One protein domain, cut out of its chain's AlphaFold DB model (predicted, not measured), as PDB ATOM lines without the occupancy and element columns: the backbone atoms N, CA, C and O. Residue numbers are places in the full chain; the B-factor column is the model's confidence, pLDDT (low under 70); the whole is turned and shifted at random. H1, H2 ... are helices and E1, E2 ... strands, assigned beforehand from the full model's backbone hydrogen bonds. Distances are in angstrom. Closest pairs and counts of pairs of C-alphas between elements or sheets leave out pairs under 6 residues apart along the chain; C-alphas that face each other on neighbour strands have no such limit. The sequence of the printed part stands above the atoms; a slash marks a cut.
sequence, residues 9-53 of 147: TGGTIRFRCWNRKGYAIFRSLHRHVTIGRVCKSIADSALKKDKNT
ATOM      1  N   THR A   9     -28.326  38.813  37.597       50.81
ATOM      2  CA  THR A   9     -27.153  38.346  36.832       50.81
ATOM      3  C   THR A   9     -26.340  37.301  37.614       50.81
ATOM      4  O   THR A   9     -25.131  37.408  37.772       50.81
ATOM      5  N   GLY A  10     -27.011  36.271  38.122       53.78
ATOM      6  CA  GLY A  10     -26.410  35.063  38.672       53.78
ATOM      7  C   GLY A  10     -26.764  33.886  37.772       53.78
ATOM      8  O   GLY A  10     -27.847  33.326  37.901       53.78
ATOM      9  N   GLY A  11     -25.874  33.546  36.833       63.66
ATOM     10  CA  GLY A  11     -25.924  32.307  36.045       63.66
ATOM     11  C   GLY A  11     -27.270  32.008  35.375       63.66
ATOM     12  O   GLY A  11     -27.975  31.079  35.767       63.66
ATOM     13  N   THR A  12     -27.633  32.759  34.335       62.94
ATOM     14  CA  THR A  12     -28.816  32.445  33.520       62.94
ATOM     15  C   THR A  12     -28.645  31.085  32.852       62.94
ATOM     16  O   THR A  12     -27.709  30.876  32.075       62.94
ATOM     17  N   ILE A  13     -29.563  30.162  33.120       68.19
ATOM     18  CA  ILE A  13     -29.500  28.811  32.568       68.19
ATOM     19  C   ILE A  13     -29.936  28.872  31.103       68.19
ATOM     20  O   ILE A  13     -31.097  29.150  30.789       68.19
ATOM     21  N   ARG A  14     -28.985  28.631  30.193       73.44
ATOM     22  CA  ARG A  14     -29.225  28.657  28.748       73.44
ATOM     23  C   ARG A  14     -29.367  27.247  28.185       73.44
ATOM     24  O   ARG A  14     -28.419  26.465  28.161       73.44
ATOM     25  N   PHE A  15     -30.532  26.952  27.633       69.25
ATOM     26  CA  PHE A  15     -30.785  25.743  26.864       69.25
ATOM     27  C   PHE A  15     -30.269  25.887  25.437       69.25
ATOM     28  O   PHE A  15     -30.795  26.681  24.663       69.25
ATOM     29  N   ARG A  16     -29.279  25.086  25.036       72.56
ATOM     30  CA  ARG A  16     -28.819  25.054  23.633       72.56
ATOM     31  C   ARG A  16     -29.855  24.466  22.670       72.56
ATOM     32  O   ARG A  16     -29.858  24.845  21.501       72.56
ATOM     33  N   CYS A  17     -30.704  23.560  23.151       66.69
ATOM     34  CA  CYS A  17     -31.813  22.957  22.412       66.69
ATOM     35  C   CYS A  17     -33.028  22.838  23.333       66.69
ATOM     36  O   CYS A  17     -32.878  22.537  24.519       66.69
ATOM     37  N   TRP A  18     -34.223  23.040  22.786       73.62
ATOM     38  CA  TRP A  18     -35.471  22.829  23.509       73.62
ATOM     39  C   TRP A  18     -35.663  21.355  23.909       73.62
ATOM     40  O   TRP A  18     -35.590  20.461  23.067       73.62
ATOM     41  N   ASN A  19     -35.953  21.101  25.189       77.31
ATOM     42  CA  ASN A  19     -36.356  19.793  25.711       77.31
ATOM     43  C   ASN A  19     -37.409  19.979  26.817       77.31
ATOM     44  O   ASN A  19     -37.172  20.706  27.785       77.31
ATOM     45  N   ARG A  20     -38.547  19.279  26.703       79.06
ATOM     46  CA  ARG A  20     -39.657  19.345  27.671       79.06
ATOM     47  C   ARG A  20     -39.246  18.897  29.079       79.06
ATOM     48  O   ARG A  20     -39.630  19.543  30.048       79.06
ATOM     49  N   LYS A  21     -38.437  17.833  29.194       82.31
ATOM     50  CA  LYS A  21     -38.015  17.270  30.491       82.31
ATOM     51  C   LYS A  21     -37.141  18.253  31.266       82.31
ATOM     52  O   LYS A  21     -37.381  18.498  32.440       82.31
ATOM     53  N   GLY A  22     -36.172  18.864  30.583       76.62
ATOM     54  CA  GLY A  22     -35.313  19.882  31.182       76.62
ATOM     55  C   GLY A  22     -36.114  21.109  31.607       76.62
ATOM     56  O   GLY A  22     -35.986  21.556  32.739       76.62
ATOM     57  N   TYR A  23     -36.977  21.628  30.727       79.50
ATOM     58  CA  TYR A  23     -37.777  22.818  31.024       79.50
ATOM     59  C   TYR A  23     -38.640  22.655  32.286       79.50
ATOM     60  O   TYR A  23     -38.691  23.568  33.106       79.50
ATOM     61  N   ALA A  24     -39.266  21.489  32.482       82.69
ATOM     62  CA  ALA A  24     -40.083  21.216  33.666       82.69
ATOM     63  C   ALA A  24     -39.288  21.328  34.979       82.69
ATOM     64  O   ALA A  24     -39.788  21.904  35.943       82.69
ATOM     65  N   ILE A  25     -38.038  20.851  34.988       80.31
ATOM     66  CA  ILE A  25     -37.139  20.925  36.149       80.31
ATOM     67  C   ILE A  25     -36.797  22.383  36.474       80.31
ATOM     68  O   ILE A  25     -36.841  22.794  37.624       80.31
ATOM     69  N   PHE A  26     -36.490  23.217  35.480       75.00
ATOM     70  CA  PHE A  26     -36.170  24.619  35.781       75.00
ATOM     71  C   PHE A  26     -37.405  25.458  36.105       75.00
ATOM     72  O   PHE A  26     -37.306  26.413  36.878       75.00
ATOM     73  N   ARG A  27     -38.572  25.072  35.577       76.62
ATOM     74  CA  ARG A  27     -39.852  25.665  35.964       76.62
ATOM     75  C   ARG A  27     -40.175  25.383  37.432       76.62
ATOM     76  O   ARG A  27     -40.603  26.308  38.112       76.62
ATOM     77  N   SER A  28     -39.941  24.163  37.929       76.75
ATOM     78  CA  SER A  28     -40.141  23.848  39.355       76.75
ATOM     79  C   SER A  28     -39.141  24.569  40.260       76.75
ATOM     80  O   SER A  28     -39.472  24.921  41.387       76.75
ATOM     81  N   LEU A  29     -37.949  24.871  39.747       79.62
ATOM     82  CA  LEU A  29     -36.958  25.700  40.433       79.62
ATOM     83  C   LEU A  29     -37.266  27.209  40.366       79.62
ATOM     84  O   LEU A  29     -36.485  28.001  40.894       79.62
ATOM     85  N   HIS A  30     -38.359  27.627  39.706       76.94
ATOM     86  CA  HIS A  30     -38.729  29.032  39.481       76.94
ATOM     87  C   HIS A  30     -37.577  29.891  38.920       76.94
ATOM     88  O   HIS A  30     -37.471  31.089  39.193       76.94
ATOM     89  N   ARG A  31     -36.688  29.286  38.121       74.38
ATOM     90  CA  ARG A  31     -35.568  29.992  37.489       74.38
ATOM     91  C   ARG A  31     -35.920  30.388  36.062       74.38
ATOM     92  O   ARG A  31     -36.501  29.610  35.309       74.38
ATOM     93  N   HIS A  32     -35.532  31.605  35.686       78.19
ATOM     94  CA  HIS A  32     -35.653  32.070  34.310       78.19
ATOM     95  C   HIS A  32     -34.636  31.342  33.425       78.19
ATOM     96  O   HIS A  32     -33.451  31.263  33.758       78.19
ATOM     97  N   VAL A  33     -35.108  30.818  32.294       73.69
ATOM     98  CA  VAL A  33     -34.295  30.051  31.350       73.69
ATOM     99  C   VAL A  33     -34.327  30.697  29.977       73.69
ATOM    100  O   VAL A  33     -35.377  31.118  29.498       73.69
ATOM    101  N   THR A  34     -33.176  30.746  29.315       80.50
ATOM    102  CA  THR A  34     -33.067  31.260  27.946       80.50
ATOM    103  C   THR A  34     -32.905  30.095  26.984       80.50
ATOM    104  O   THR A  34     -32.036  29.248  27.176       80.50
ATOM    105  N   ILE A  35     -33.704  30.043  25.920       80.38
ATOM    106  CA  ILE A  35     -33.639  28.956  24.936       80.38
ATOM    107  C   ILE A  35     -32.939  29.473  23.684       80.38
ATOM    108  O   ILE A  35     -33.378  30.433  23.064       80.38
ATOM    109  N   GLY A  36     -31.822  28.845  23.329       80.56
ATOM    110  CA  GLY A  36     -31.012  29.213  22.172       80.56
ATOM    111  C   GLY A  36     -31.559  28.682  20.851       80.56
ATOM    112  O   GLY A  36     -31.455  29.372  19.845       80.56
ATOM    113  N   ARG A  37     -32.133  27.471  20.834       76.50
ATOM    114  CA  ARG A  37     -32.734  26.873  19.629       76.50
ATOM    115  C   ARG A  37     -34.060  26.204  19.958       76.50
ATOM    116  O   ARG A  37     -34.141  25.414  20.901       76.50
ATOM    117  N   VAL A  38     -35.068  26.500  19.147       81.25
ATOM    118  CA  VAL A  38     -36.419  25.931  19.217       81.25
ATOM    119  C   VAL A  38     -36.735  25.167  17.933       81.25
ATOM    120  O   VAL A  38     -36.149  25.433  16.886       81.25
ATOM    121  N   CYS A  39     -37.649  24.198  18.010       80.06
ATOM    122  CA  CYS A  39     -38.113  23.474  16.828       80.06
ATOM    123  C   CYS A  39     -38.922  24.401  15.909       80.06
ATOM    124  O   CYS A  39     -39.624  25.288  16.395       80.06
ATOM    125  N   LYS A  40     -38.889  24.137  14.595       84.50
ATOM    126  CA  LYS A  40     -39.637  24.901  13.584       84.50
ATOM    127  C   LYS A  40     -41.122  25.044  13.941       84.50
ATOM    128  O   LYS A  40     -41.637  26.148  13.936       84.50
ATOM    129  N   SER A  41     -41.769  23.961  14.378       80.56
ATOM    130  CA  SER A  41     -43.178  23.989  14.792       80.56
ATOM    131  C   SER A  41     -43.463  24.962  15.941       80.56
ATOM    132  O   SER A  41     -44.512  25.599  15.957       80.56
ATOM    133  N   ILE A  42     -42.535  25.109  16.893       82.38
ATOM    134  CA  ILE A  42     -42.667  26.044  18.020       82.38
ATOM    135  C   ILE A  42     -42.521  27.484  17.526       82.38
ATOM    136  O   ILE A  42     -43.316  28.341  17.908       82.38
ATOM    137  N   ALA A  43     -41.540  27.740  16.657       85.00
ATOM    138  CA  ALA A  43     -41.342  29.051  16.043       85.00
ATOM    139  C   ALA A  43     -42.552  29.459  15.184       85.00
ATOM    140  O   ALA A  43     -43.093  30.549  15.365       85.00
ATOM    141  N   ASP A  44     -43.037  28.557  14.330       84.44
ATOM    142  CA  ASP A  44     -44.206  28.780  13.476       84.44
ATOM    143  C   ASP A  44     -45.469  29.050  14.312       84.44
ATOM    144  O   ASP A  44     -46.268  29.925  13.979       84.44
ATOM    145  N   SER A  45     -45.632  28.347  15.439       82.69
ATOM    146  CA  SER A  45     -46.760  28.544  16.358       82.69
ATOM    147  C   SER A  45     -46.691  29.888  17.084       82.69
ATOM    148  O   SER A  45     -47.718  30.545  17.250       82.69
ATOM    149  N   ALA A  46     -45.493  30.323  17.484       78.38
ATOM    150  CA  ALA A  46     -45.290  31.636  18.089       78.38
ATOM    151  C   ALA A  46     -45.657  32.761  17.109       78.38
ATOM    152  O   ALA A  46     -46.367  33.686  17.486       78.38
ATOM    153  N   LEU A  47     -45.272  32.629  15.835       78.25
ATOM    154  CA  LEU A  47     -45.617  33.591  14.782       78.25
ATOM    155  C   LEU A  47     -47.097  33.545  14.380       78.25
ATOM    156  O   LEU A  47     -47.631  34.531  13.878       78.25
ATOM    157  N   LYS A  48     -47.775  32.403  14.551       76.88
ATOM    158  CA  LYS A  48     -49.209  32.268  14.253       76.88
ATOM    159  C   LYS A  48     -50.081  32.982  15.292       76.88
ATOM    160  O   LYS A  48     -51.176  33.419  14.944       76.88
ATOM    161  N   LYS A  49     -49.590  33.142  16.527       65.56
ATOM    162  CA  LYS A  49     -50.312  33.813  17.619       65.56
ATOM    163  C   LYS A  49     -50.631  35.277  17.298       65.56
ATOM    164  O   LYS A  49     -51.728  35.727  17.602       65.56
ATOM    165  N   ASP A  50     -49.736  35.963  16.593       59.66
ATOM    166  CA  ASP A  50     -49.910  37.379  16.251       59.66
ATOM    167  C   ASP A  50     -50.758  37.600  14.995       59.66
ATOM    168  O   ASP A  50     -51.120  38.727  14.698       59.66
ATOM    169  N   LYS A  51     -51.094  36.548  14.236       57.97
ATOM    170  CA  LYS A  51     -51.865  36.670  12.984       57.97
ATOM    171  C   LYS A  51     -53.375  36.594  13.195       57.97
ATOM    172  O   LYS A  51     -54.122  37.018  12.320       57.97
ATOM    173  N   ASN A  52     -53.823  36.065  14.335       54.78
ATOM    174  CA  ASN A  52     -55.249  35.989  14.665       54.78
ATOM    175  C   ASN A  52     -55.783  37.317  15.234       54.78
ATOM    176  O   ASN A  52     -56.958  37.628  15.100       54.78
ATOM    177  N   THR A  53     -54.915  38.149  15.813       52.34
ATOM    178  CA  THR A  53     -55.280  39.481  16.320       52.34
ATOM    179  C   THR A  53     -55.392  40.547  15.226       52.34
ATOM    180  O   THR A  53     -55.977  41.593  15.477       52.34
TER     181      THR A  53
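This is residues 9 to 53 of the 147 residues of an uncharacterized protein of Paraprevotella clara CAG:116 (UniProt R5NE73). A small, loose head of two short parallel strands side by side, E1 and E2, has helix H1 over one face of the pair, and the second helix, H2, lies away from this head, where residues 43 to 53 stick out as an arm. The printed part has 45 residues, with two named helices and two named strands in the order E1, H1, E2, H2; the sheet's order is E1, E2, parallel, and the class is mixed, helices and strands. The whole is loose, with a radius of gyration of the C-alphas of 12.7 A, and elongated, spanning 36 by 19 by 19 A.

E1 is residues 13 to 15, from C-alpha 13 at (-29.500, 28.811, 32.568). H1 is residues 20 to 28, 12.5 A from first to last C-alpha. E2 is residues 33 to 35. H2 is residues 40 to 49, 14.5 A long, ending with C-alpha 49 at (-50.312, 33.813, 17.619).

E1 and E2 are parallel neighbours, with 25 degrees between their directions. C-alphas 14 and 34 face each other at 4.7 A. N 15 and O 34 are within hydrogen-bond range at 2.8 A, as are N 34 and O 13 at 3.0 A. E1, H1 and E2 form a strand-helix-strand unit, two parallel neighbour strands with a helix between them along the chain, and its crossover is right-handed. The closest C-alphas of H1 and E2 are those of Phe 26 and Val 33, 7.3 A apart. H2 is apart from E1 and from H1. In H2 every O i to N i+4 pair is within hydrogen-bond range; in H1, 4 of 5 are.

The C-alphas farthest apart are those of Gly 10 and Asn 52, 37.5 A. The printed part has no cut. The links E1 to H1, H1 to E2 and E2 to H2 are tight, each of 4 residues. Without residues 43 to 53, which stand free, the body spans 30 by 19 by 11 A. The mean pLDDT of the printed part is 73.9; residues 9 to 13, 15, 17 and 49 to 53 are under 70.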